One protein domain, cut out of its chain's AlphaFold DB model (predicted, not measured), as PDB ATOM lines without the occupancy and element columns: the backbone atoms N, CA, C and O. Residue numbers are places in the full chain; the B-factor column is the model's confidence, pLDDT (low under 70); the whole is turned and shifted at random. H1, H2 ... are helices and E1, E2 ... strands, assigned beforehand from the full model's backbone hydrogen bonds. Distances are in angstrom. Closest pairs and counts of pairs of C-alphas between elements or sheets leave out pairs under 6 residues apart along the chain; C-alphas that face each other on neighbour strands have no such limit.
ATOM      1  N   GLU A   3     -16.868 -15.587  81.032       82.44
ATOM      2  CA  GLU A   3     -18.052 -15.070  80.347       82.44
ATOM      3  C   GLU A   3     -19.009 -14.443  81.372       82.44
ATOM      4  O   GLU A   3     -18.917 -14.735  82.569       82.44
ATOM      5  N   ASP A   4     -19.922 -13.593  80.898       82.19
ATOM      6  CA  ASP A   4     -21.023 -13.014  81.686       82.19
ATOM      7  C   ASP A   4     -20.593 -12.167  82.908       82.19
ATOM      8  O   ASP A   4     -21.332 -12.043  83.891       82.19
ATOM      9  N   ILE A   5     -19.416 -11.529  82.858       84.69
ATOM     10  CA  ILE A   5     -18.984 -10.596  83.911       84.69
ATOM     11  C   ILE A   5     -19.626  -9.226  83.686       84.69
ATOM     12  O   ILE A   5     -19.624  -8.696  82.577       84.69
ATOM     13  N   LEU A   6     -20.128  -8.610  84.759       84.38
ATOM     14  CA  LEU A   6     -20.535  -7.208  84.747       84.38
ATOM     15  C   LEU A   6     -19.369  -6.312  85.162       84.38
ATOM     16  O   LEU A   6     -18.855  -6.421  86.270       84.38
ATOM     17  N   VAL A   7     -19.002  -5.381  84.287       80.81
ATOM     18  CA  VAL A   7     -18.025  -4.330  84.580       80.81
ATOM     19  C   VAL A   7     -18.773  -3.061  84.942       80.81
ATOM     20  O   VAL A   7     -19.567  -2.559  84.141       80.81
ATOM     21  N   GLN A   8     -18.507  -2.534  86.134       83.62
ATOM     22  CA  GLN A   8     -19.019  -1.235  86.545       83.62
ATOM     23  C   GLN A   8     -18.097  -0.121  86.038       83.62
ATOM     24  O   GLN A   8     -16.908  -0.100  86.338       83.62
ATOM     25  N   VAL A   9     -18.659   0.830  85.296       80.12
ATOM     26  CA  VAL A   9     -17.988   2.074  84.909       80.12
ATOM     27  C   VAL A   9     -18.840   3.236  85.395       80.12
ATOM     28  O   VAL A   9     -19.959   3.439  84.912       80.12
ATOM     29  N   ASP A  10     -18.321   3.984  86.371       82.06
ATOM     30  CA  ASP A  10     -19.095   4.956  87.151       82.06
ATOM     31  C   ASP A  10     -20.341   4.282  87.765       82.06
ATOM     32  O   ASP A  10     -20.223   3.410  88.627       82.06
ATOM     33  N   LYS A  11     -21.547   4.612  87.300       82.94
ATOM     34  CA  LYS A  11     -22.814   4.009  87.758       82.94
ATOM     35  C   LYS A  11     -23.414   2.982  86.793       82.94
ATOM     36  O   LYS A  11     -24.520   2.496  87.033       82.94
ATOM     37  N   PHE A  12     -22.749   2.716  85.670       85.00
ATOM     38  CA  PHE A  12     -23.259   1.851  84.608       85.00
ATOM     39  C   PHE A  12     -22.602   0.480  84.664       85.00
ATOM     40  O   PHE A  12     -21.415   0.381  84.946       85.00
ATOM     41  N   TYR A  13     -23.366  -0.561  84.346       88.44
ATOM     42  CA  TYR A  13     -22.878  -1.935  84.296       88.44
ATOM     43  C   TYR A  13     -22.946  -2.445  82.861       88.44
ATOM     44  O   TYR A  13     -23.997  -2.355  82.220       88.44
ATOM     45  N   TYR A  14     -21.835  -2.986  82.372       86.06
ATOM     46  CA  TYR A  14     -21.716  -3.555  81.033       86.06
ATOM     47  C   TYR A  14     -21.406  -5.048  81.135       86.06
ATOM     48  O   TYR A  14     -20.464  -5.399  81.844       86.06
ATOM     49  N   PRO A  15     -22.145  -5.927  80.442       86.19
ATOM     50  CA  PRO A  15     -21.737  -7.319  80.299       86.19
ATOM     51  C   PRO A  15     -20.505  -7.410  79.390       86.19
ATOM     52  O   PRO A  15     -20.494  -6.841  78.297       86.19
ATOM     53  N   VAL A  16     -19.461  -8.103  79.840       83.56
ATOM     54  CA  VAL A  16     -18.193  -8.245  79.116       83.56
ATOM     55  C   VAL A  16     -17.657  -9.662  79.263       83.56
ATOM     56  O   VAL A  16     -17.608 -10.211  80.361       83.56
ATOM     57  N   ASP A  17     -17.178 -10.209  78.150       84.06
ATOM     58  CA  ASP A  17     -16.392 -11.437  78.136       84.06
ATOM     59  C   ASP A  17     -14.900 -11.093  78.169       84.06
ATOM     60  O   ASP A  17     -14.420 -10.262  77.385       84.06
ATOM     61  N   PHE A  18     -14.148 -11.754  79.051       79.56
ATOM     62  CA  PHE A  18     -12.715 -11.528  79.218       79.56
ATOM     63  C   PHE A  18     -11.880 -12.728  78.778       79.56
ATOM     64  O   PHE A  18     -12.123 -13.894  79.122       79.56
ATOM     65  N   ILE A  19     -10.798 -12.411  78.071       82.31
ATOM     66  CA  ILE A  19      -9.683 -13.328  77.876       82.31
ATOM     67  C   ILE A  19      -8.671 -13.028  78.977       82.31
ATOM     68  O   ILE A  19      -8.085 -11.952  79.001       82.31
ATOM     69  N   ILE A  20      -8.470 -13.994  79.869       82.62
ATOM     70  CA  ILE A  20      -7.399 -13.947  80.865       82.62
ATOM     71  C   ILE A  20      -6.135 -14.478  80.205       82.62
ATOM     72  O   ILE A  20      -6.147 -15.572  79.631       82.62
ATOM     73  N   LEU A  21      -5.071 -13.689  80.278       82.00
ATOM     74  CA  LEU A  21      -3.741 -14.065  79.831       82.00
ATOM     75  C   LEU A  21      -2.869 -14.253  81.071       82.00
ATOM     76  O   LEU A  21      -2.742 -13.327  81.864       82.00
ATOM     77  N   ASP A  22      -2.271 -15.435  81.219       79.94
ATOM     78  CA  ASP A  22      -1.201 -15.632  82.198       79.94
ATOM     79  C   ASP A  22       0.028 -14.858  81.715       79.94
ATOM     80  O   ASP A  22       0.649 -15.208  80.707       79.94
ATOM     81  N   THR A  23       0.359 -13.784  82.420       74.25
ATOM     82  CA  THR A  23       1.573 -12.998  82.198       74.25
ATOM     83  C   THR A  23       2.502 -13.161  83.390       74.25
ATOM     84  O   THR A  23       2.052 -13.408  84.509       74.25
ATOM     85  N   GLU A  24       3.808 -12.993  83.181       71.62
ATOM     86  CA  GLU A  24       4.714 -12.822  84.316       71.62
ATOM     87  C   GLU A  24       4.256 -11.600  85.134       71.62
ATOM     88  O   GLU A  24       3.864 -10.587  84.538       71.62
ATOM     89  N   PRO A  25       4.228 -11.686  86.475       64.69
ATOM     90  CA  PRO A  25       3.801 -10.572  87.305       64.69
ATOM     91  C   PRO A  25       4.721  -9.380  87.045       64.69
ATOM     92  O   PRO A  25       5.944  -9.506  87.113       64.69
ATOM     93  N   ILE A  26       4.136  -8.221  86.747       62.97
ATOM     94  CA  ILE A  26       4.892  -6.974  86.619       62.97
ATOM     95  C   ILE A  26       5.440  -6.677  88.021       62.97
ATOM     96  O   ILE A  26       4.680  -6.402  88.945       62.97
ATOM     97  N   THR A  27       6.750  -6.826  88.219       51.78
ATOM     98  CA  THR A  27       7.404  -6.829  89.539       51.78
ATOM     99  C   THR A  27       7.539  -5.433  90.162       51.78
ATOM    100  O   THR A  27       8.589  -5.100  90.710       51.78
ATOM    101  N   SER A  28       6.535  -4.562  90.053       53.66
ATOM    102  CA  SER A  28       6.644  -3.176  90.526       53.66
ATOM    103  C   SER A  28       5.290  -2.638  90.981       53.66
ATOM    104  O   SER A  28       4.465  -2.265  90.157       53.66
ATOM    105  N   GLY A  29       5.085  -2.558  92.297       55.66
ATOM    106  CA  GLY A  29       3.925  -1.877  92.885       55.66
ATOM    107  C   GLY A  29       2.692  -2.760  93.125       55.66
ATOM    108  O   GLY A  29       2.733  -3.957  92.839       55.66
ATOM    109  N   PRO A  30       1.628  -2.199  93.742       52.75
ATOM    110  CA  PRO A  30       0.424  -2.939  94.129       52.75
ATOM    111  C   PRO A  30      -0.144  -3.708  92.931       52.75
ATOM    112  O   PRO A  30      -0.034  -3.248  91.804       52.75
ATOM    113  N   ASN A  31      -0.700  -4.895  93.192       53.75
ATOM    114  CA  ASN A  31      -1.174  -5.880  92.211       53.75
ATOM    115  C   ASN A  31      -2.168  -5.303  91.180       53.75
ATOM    116  O   ASN A  31      -3.371  -5.534  91.275       53.75
ATOM    117  N   HIS A  32      -1.680  -4.583  90.175       62.56
ATOM    118  CA  HIS A  32      -2.496  -4.087  89.081       62.56
ATOM    119  C   HIS A  32      -2.373  -5.038  87.897       62.56
ATOM    120  O   HIS A  32      -1.400  -5.011  87.142       62.56
ATOM    121  N   VAL A  33      -3.375  -5.900  87.731       68.38
ATOM    122  CA  VAL A  33      -3.522  -6.691  86.510       68.38
ATOM    123  C   VAL A  33      -4.066  -5.756  85.420       68.38
ATOM    124  O   VAL A  33      -5.167  -5.223  85.580       68.38
ATOM    125  N   PRO A  34      -3.324  -5.503  84.324       68.75
ATOM    126  CA  PRO A  34      -3.798  -4.619  83.267       68.75
ATOM    127  C   PRO A  34      -5.052  -5.196  82.609       68.75
ATOM    128  O   PRO A  34      -5.049  -6.342  82.152       68.75
ATOM    129  N   ILE A  35      -6.098  -4.377  82.478       74.50
ATOM    130  CA  ILE A  35      -7.282  -4.731  81.690       74.50
ATOM    131  C   ILE A  35      -7.286  -3.948  80.390       74.50
ATOM    132  O   ILE A  35      -7.218  -2.719  80.360       74.50
ATOM    133  N   ILE A  36      -7.420  -4.687  79.291       78.44
ATOM    134  CA  ILE A  36      -7.512  -4.121  77.952       78.44
ATOM    135  C   ILE A  36      -8.971  -4.217  77.496       78.44
ATOM    136  O   ILE A  36      -9.410  -5.302  77.100       78.44
ATOM    137  N   PRO A  37      -9.740  -3.112  77.516       78.44
ATOM    138  CA  PRO A  37     -11.080  -3.110  76.952       78.44
ATOM    139  C   PRO A  37     -11.002  -3.389  75.448       78.44
ATOM    140  O   PRO A  37     -10.491  -2.594  74.657       78.44
ATOM    141  N   GLY A  38     -11.508  -4.552  75.043       83.88
ATOM    142  CA  GLY A  38     -11.538  -4.948  73.642       83.88
ATOM    143  C   GLY A  38     -12.506  -4.100  72.809       83.88
ATOM    144  O   GLY A  38     -13.412  -3.441  73.322       83.88
ATOM    145  N   ARG A  39     -12.379  -4.194  71.480       87.75
ATOM    146  CA  ARG A  39     -13.317  -3.562  70.531       87.75
ATOM    147  C   ARG A  39     -14.800  -3.871  70.814       87.75
ATOM    148  O   ARG A  39     -15.590  -2.943  70.671       87.75
ATOM    149  N   PRO A  40     -15.200  -5.100  71.213       87.38
ATOM    150  CA  PRO A  40     -16.595  -5.385  71.554       87.38
ATOM    151  C   PRO A  40     -17.129  -4.523  72.705       87.38
ATOM    152  O   PRO A  40     -18.197  -3.934  72.564       87.38
ATOM    153  N   PHE A  41     -16.367  -4.381  73.796       87.56
ATOM    154  CA  PHE A  41     -16.745  -3.527  74.925       87.56
ATOM    155  C   PHE A  41     -16.854  -2.060  74.506       87.56
ATOM    156  O   PHE A  41     -17.865  -1.414  74.760       87.56
ATOM    157  N   LEU A  42     -15.839  -1.548  73.802       88.69
ATOM    158  CA  LEU A  42     -15.831  -0.159  73.337       88.69
ATOM    159  C   LEU A  42     -17.014   0.140  72.404       88.69
ATOM    160  O   LEU A  42     -17.611   1.210  72.489       88.69
ATOM    161  N   ALA A  43     -17.393  -0.812  71.548       90.38
ATOM    162  CA  ALA A  43     -18.576  -0.685  70.703       90.38
ATOM    163  C   ALA A  43     -19.877  -0.707  71.525       90.38
ATOM    164  O   ALA A  43     -20.762   0.108  71.277       90.38
ATOM    165  N   MET A  44     -19.981  -1.598  72.517       89.56
ATOM    166  CA  MET A  44     -21.146  -1.690  73.404       89.56
ATOM    167  C   MET A  44     -21.358  -0.407  74.213       89.56
ATOM    168  O   MET A  44     -22.479   0.084  74.313       89.56
ATOM    169  N   ALA A  45     -20.278   0.157  74.749       89.75
ATOM    170  CA  ALA A  45     -20.306   1.390  75.525       89.75
ATOM    171  C   ALA A  45     -20.412   2.659  74.657       89.75
ATOM    172  O   ALA A  45     -20.350   3.767  75.190       89.75
ATOM    173  N   ASN A  46     -20.548   2.513  73.330       92.56
ATOM    174  CA  ASN A  46     -20.544   3.609  72.360       92.56
ATOM    175  C   ASN A  46     -19.372   4.581  72.598       92.56
ATOM    176  O   ASN A  46     -19.559   5.793  72.733       92.56
ATOM    177  N   CYS A  88      -6.772  -1.119  85.884       57.22
ATOM    178  CA  CYS A  88      -5.883  -0.151  85.272       57.22
ATOM    179  C   CYS A  88      -5.725  -0.311  83.771       57.22
ATOM    180  O   CYS A  88      -5.475  -1.403  83.253       57.22
ATOM    181  N   LEU A  89      -5.843   0.823  83.076       62.34
ATOM    182  CA  LEU A  89      -5.431   0.946  81.688       62.34
ATOM    183  C   LEU A  89      -3.901   0.921  81.626       62.34
ATOM    184  O   LEU A  89      -3.223   1.492  82.479       62.34
ATOM    185  N   ILE A  90      -3.363   0.268  80.595       58.50
ATOM    186  CA  ILE A  90      -1.914   0.078  80.409       58.50
ATOM    187  C   ILE A  90      -1.151   1.404  80.472       58.50
ATOM    188  O   ILE A  90      -0.093   1.462  81.090       58.50
ATOM    189  N   ASP A  91      -1.692   2.465  79.873       57.91
ATOM    190  CA  ASP A  91      -1.023   3.767  79.841       57.91
ATOM    191  C   ASP A  91      -0.828   4.349  81.252       57.91
ATOM    192  O   ASP A  91       0.229   4.911  81.534       57.91
ATOM    193  N   THR A  92      -1.787   4.147  82.163       60.31
ATOM    194  CA  THR A  92      -1.657   4.557  83.571       60.31
ATOM    195  C   THR A  92      -0.580   3.747  84.293       60.31
ATOM    196  O   THR A  92       0.230   4.321  85.013       60.31
ATOM    197  N   LEU A  93      -0.501   2.435  84.046       61.81
ATOM    198  CA  LEU A  93       0.525   1.577  84.658       61.81
ATOM    199  C   LEU A  93       1.937   1.933  84.202       61.81
ATOM    200  O   LEU A  93       2.881   1.855  84.984       61.81
ATOM    201  N   ILE A  94       2.087   2.330  82.937       63.31
ATOM    202  CA  ILE A  94       3.372   2.794  82.415       63.31
ATOM    203  C   ILE A  94       3.773   4.106  83.097       63.31
ATOM    204  O   ILE A  94       4.926   4.229  83.504       63.31
ATOM    205  N   GLU A  95       2.854   5.065  83.241       64.31
ATOM    206  CA  GLU A  95       3.138   6.331  83.932       64.31
ATOM    207  C   GLU A  95       3.529   6.096  85.404       64.31
ATOM    208  O   GLU A  95       4.579   6.580  85.823       64.31
ATOM    209  N   GLU A  96       2.780   5.281  86.157       65.19
ATOM    210  CA  GLU A  96       3.106   4.942  87.555       65.19
ATOM    211  C   GLU A  96       4.456   4.225  87.690       65.19
ATOM    212  O   GLU A  96       5.245   4.536  88.585       65.19
ATOM    213  N   HIS A  97       4.760   3.288  86.786       66.00
ATOM    214  CA  HIS A  97       6.048   2.599  86.784       66.00
ATOM    215  C   HIS A  97       7.205   3.568  86.507       66.00
ATOM    216  O   HIS A  97       8.243   3.513  87.165       66.00
ATOM    217  N   VAL A  98       7.024   4.487  85.557       68.25
ATOM    218  CA  VAL A  98       8.022   5.499  85.196       68.25
ATOM    219  C   VAL A  98       8.232   6.515  86.328       68.25
ATOM    220  O   VAL A  98       9.376   6.864  86.620       68.25
ATOM    221  N   GLU A  99       7.168   6.947  87.011       70.00
ATOM    222  CA  GLU A  99       7.266   7.778  88.221       70.00
ATOM    223  C   GLU A  99       7.969   7.038  89.369       70.00
ATOM    224  O   GLU A  99       8.834   7.612  90.037       70.00
ATOM    225  N   GLY A 100       7.660   5.753  89.571       69.81
ATOM    226  CA  GLY A 100       8.333   4.898  90.552       69.81
ATOM    227  C   GLY A 100       9.841   4.797  90.308       69.81
ATOM    228  O   GLY A 100      10.627   5.014  91.230       69.81
ATOM    229  N   LEU A 101      10.253   4.568  89.056       73.62
ATOM    230  CA  LEU A 101      11.667   4.532  88.666       73.62
ATOM    231  C   LEU A 101      12.382   5.867  88.935       73.62
ATOM    232  O   LEU A 101      13.496   5.867  89.458       73.62
ATOM    233  N   MET A 102      11.740   6.999  88.621       71.94
ATOM    234  CA  MET A 102      12.315   8.326  88.877       71.94
ATOM    235  C   MET A 102      12.502   8.603  90.374       71.94
ATOM    236  O   MET A 102      13.507   9.200  90.765       71.94
ATOM    237  N   ASN A 103      11.564   8.162  91.215       70.31
ATOM    238  CA  ASN A 103      11.658   8.331  92.666       70.31
ATOM    239  C   ASN A 103      12.767   7.459  93.273       70.31
ATOM    240  O   ASN A 103      13.539   7.954  94.095       70.31
ATOM    241  N   GLU A 104      12.916   6.207  92.825       73.31
ATOM    242  CA  GLU A 104      14.020   5.339  93.263       73.31
ATOM    243  C   GLU A 104      15.401   5.881  92.859       73.31
ATOM    244  O   GLU A 104      16.367   5.759  93.617       73.31
ATOM    245  N   GLU A 105      15.532   6.461  91.660       74.88
ATOM    246  CA  GLU A 105      16.778   7.112  91.228       74.88
ATOM    247  C   GLU A 105      17.088   8.364  92.057       74.88
ATOM    248  O   GLU A 105      18.252   8.618  92.394       74.88
ATOM    249  N   LEU A 106      16.057   9.131  92.423       69.88
ATOM    250  CA  LEU A 106      16.203  10.305  93.275       69.88
ATOM    251  C   LEU A 106      16.682   9.907  94.680       69.88
ATOM    252  O   LEU A 106      17.646  10.493  95.170       69.88
ATOM    253  N   GLU A 107      16.077   8.890  95.299       72.56
ATOM    254  CA  GLU A 107      16.484   8.394  96.623       72.56
ATOM    255  C   GLU A 107      17.941   7.909  96.632       72.56
ATOM    256  O   GLU A 107      18.703   8.290  97.519       72.56
ATOM    257  N   LYS A 108      18.381   7.196  95.586       70.75
ATOM    258  CA  LYS A 108      19.785   6.760  95.424       70.75
ATOM    259  C   LYS A 108      20.780   7.907  95.225       70.75
ATOM    260  O   LYS A 108      21.978   7.696  95.371       70.75
ATOM    261  N   THR A 109      20.315   9.096  94.839       69.94
ATOM    262  CA  THR A 109      21.172  10.273  94.615       69.94
ATOM    263  C   THR A 109      21.417  11.068  95.905       69.94
ATOM    264  O   THR A 109      22.366  11.852  95.967       69.94
ATOM    265  N   TYR A 110      20.575  10.885  96.928       63.84
ATOM    266  CA  TYR A 110      20.661  11.589  98.213       63.84
ATOM    267  C   TYR A 110      21.136  10.705  99.387       63.84
ATOM    268  O   TYR A 110      21.221  11.211 100.510       63.84
ATOM    269  N   GLU A 111      21.484   9.439  99.133       51.88
ATOM    270  CA  GLU A 111      22.315   8.579 100.004       51.88
ATOM    271  C   GLU A 111      23.804   8.654  99.628       51.88
ATOM    272  O   GLU A 111      24.644   8.641 100.561       51.88
TER     273      GLU A 111
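Overview. This is residues 3 to 46 and 88 to 111 of the 111 residues of an uncharacterized protein of Vitis vinifera (UniProt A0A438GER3). A two-stranded hairpin, E1 and E2, with the short helix H1 next to E2, makes one end of an elongated model, and the long single helix H2 runs away from it to make the other end, where residues 102 to 111 stick out free. Between these ends a long loop, residues 19 to 38, swings out from E2 and folds back to H1. The printed part has 68 residues, with two named strands and then two named helices along the chain, E1, E2, H1, H2; the sheet has the order E1 - E2, antiparallel, and the class is mixed, helices and strands. The whole is only just extended, close to loose, with a radius of gyration of the C-alphas of 16.5 A, and it is only just elongated, spanning 51 by 26 by 18 A.

Along the chain. Strand E1, residues 3 to 9, is 17.7 A long from first to last C-alpha and begins with C-alpha 3 at (-18.052, -15.070, 80.347). Strand E2, residues 12 to 18, is 17.9 A long. Helix H1, residues 39 to 44, is 8.5 A long and begins with C-alpha 39 at (-13.317, -3.562, 70.531). Helix H2, residues 90 to 110, is the longest helix at 31.0 A and ends with C-alpha 110 at (20.661, 11.589, 98.213).

Arrangement. E1 and E2 form a hairpin through a tight link of 2 residues, and their directions stand at 142 degrees, antiparallel. The C-alphas of Gln 8 and Tyr 13 face each other at 4.5 A, and those of Glu 3 and Asp 17 at 4.6 A. N 7 and O 14 are within hydrogen-bond range at 2.8 A, as are N 16 and O 5 at 2.8 A. E2 and H1 have 3 pairs of C-alphas within 8 A, the closest being those of Val 16 and Phe 41, 6.5 A apart. H1 is apart from E1. H2 is apart from E1, E2 and H1. In H1 and H2 every O i to N i+4 pair is within hydrogen-bond range.

Size, cuts and confidence. The two C-alphas farthest apart, those of Met 44 and Glu 111, are 52.0 A from each other. Residues 102 to 111, of which 102 to 110 belong to H2, stand free, and the body without them spans 37 by 24 by 18 A. The link from E2 to H1 is long, with 20 residues. Residues 47 to 87 are cut out, and C-alphas 46 and 88 are 19.9 A apart across the cut. The mean pLDDT of the printed part is 73.8; it is under 70 at residues 25 to 34, 88 to 98, 100, 106 and 109 to 111.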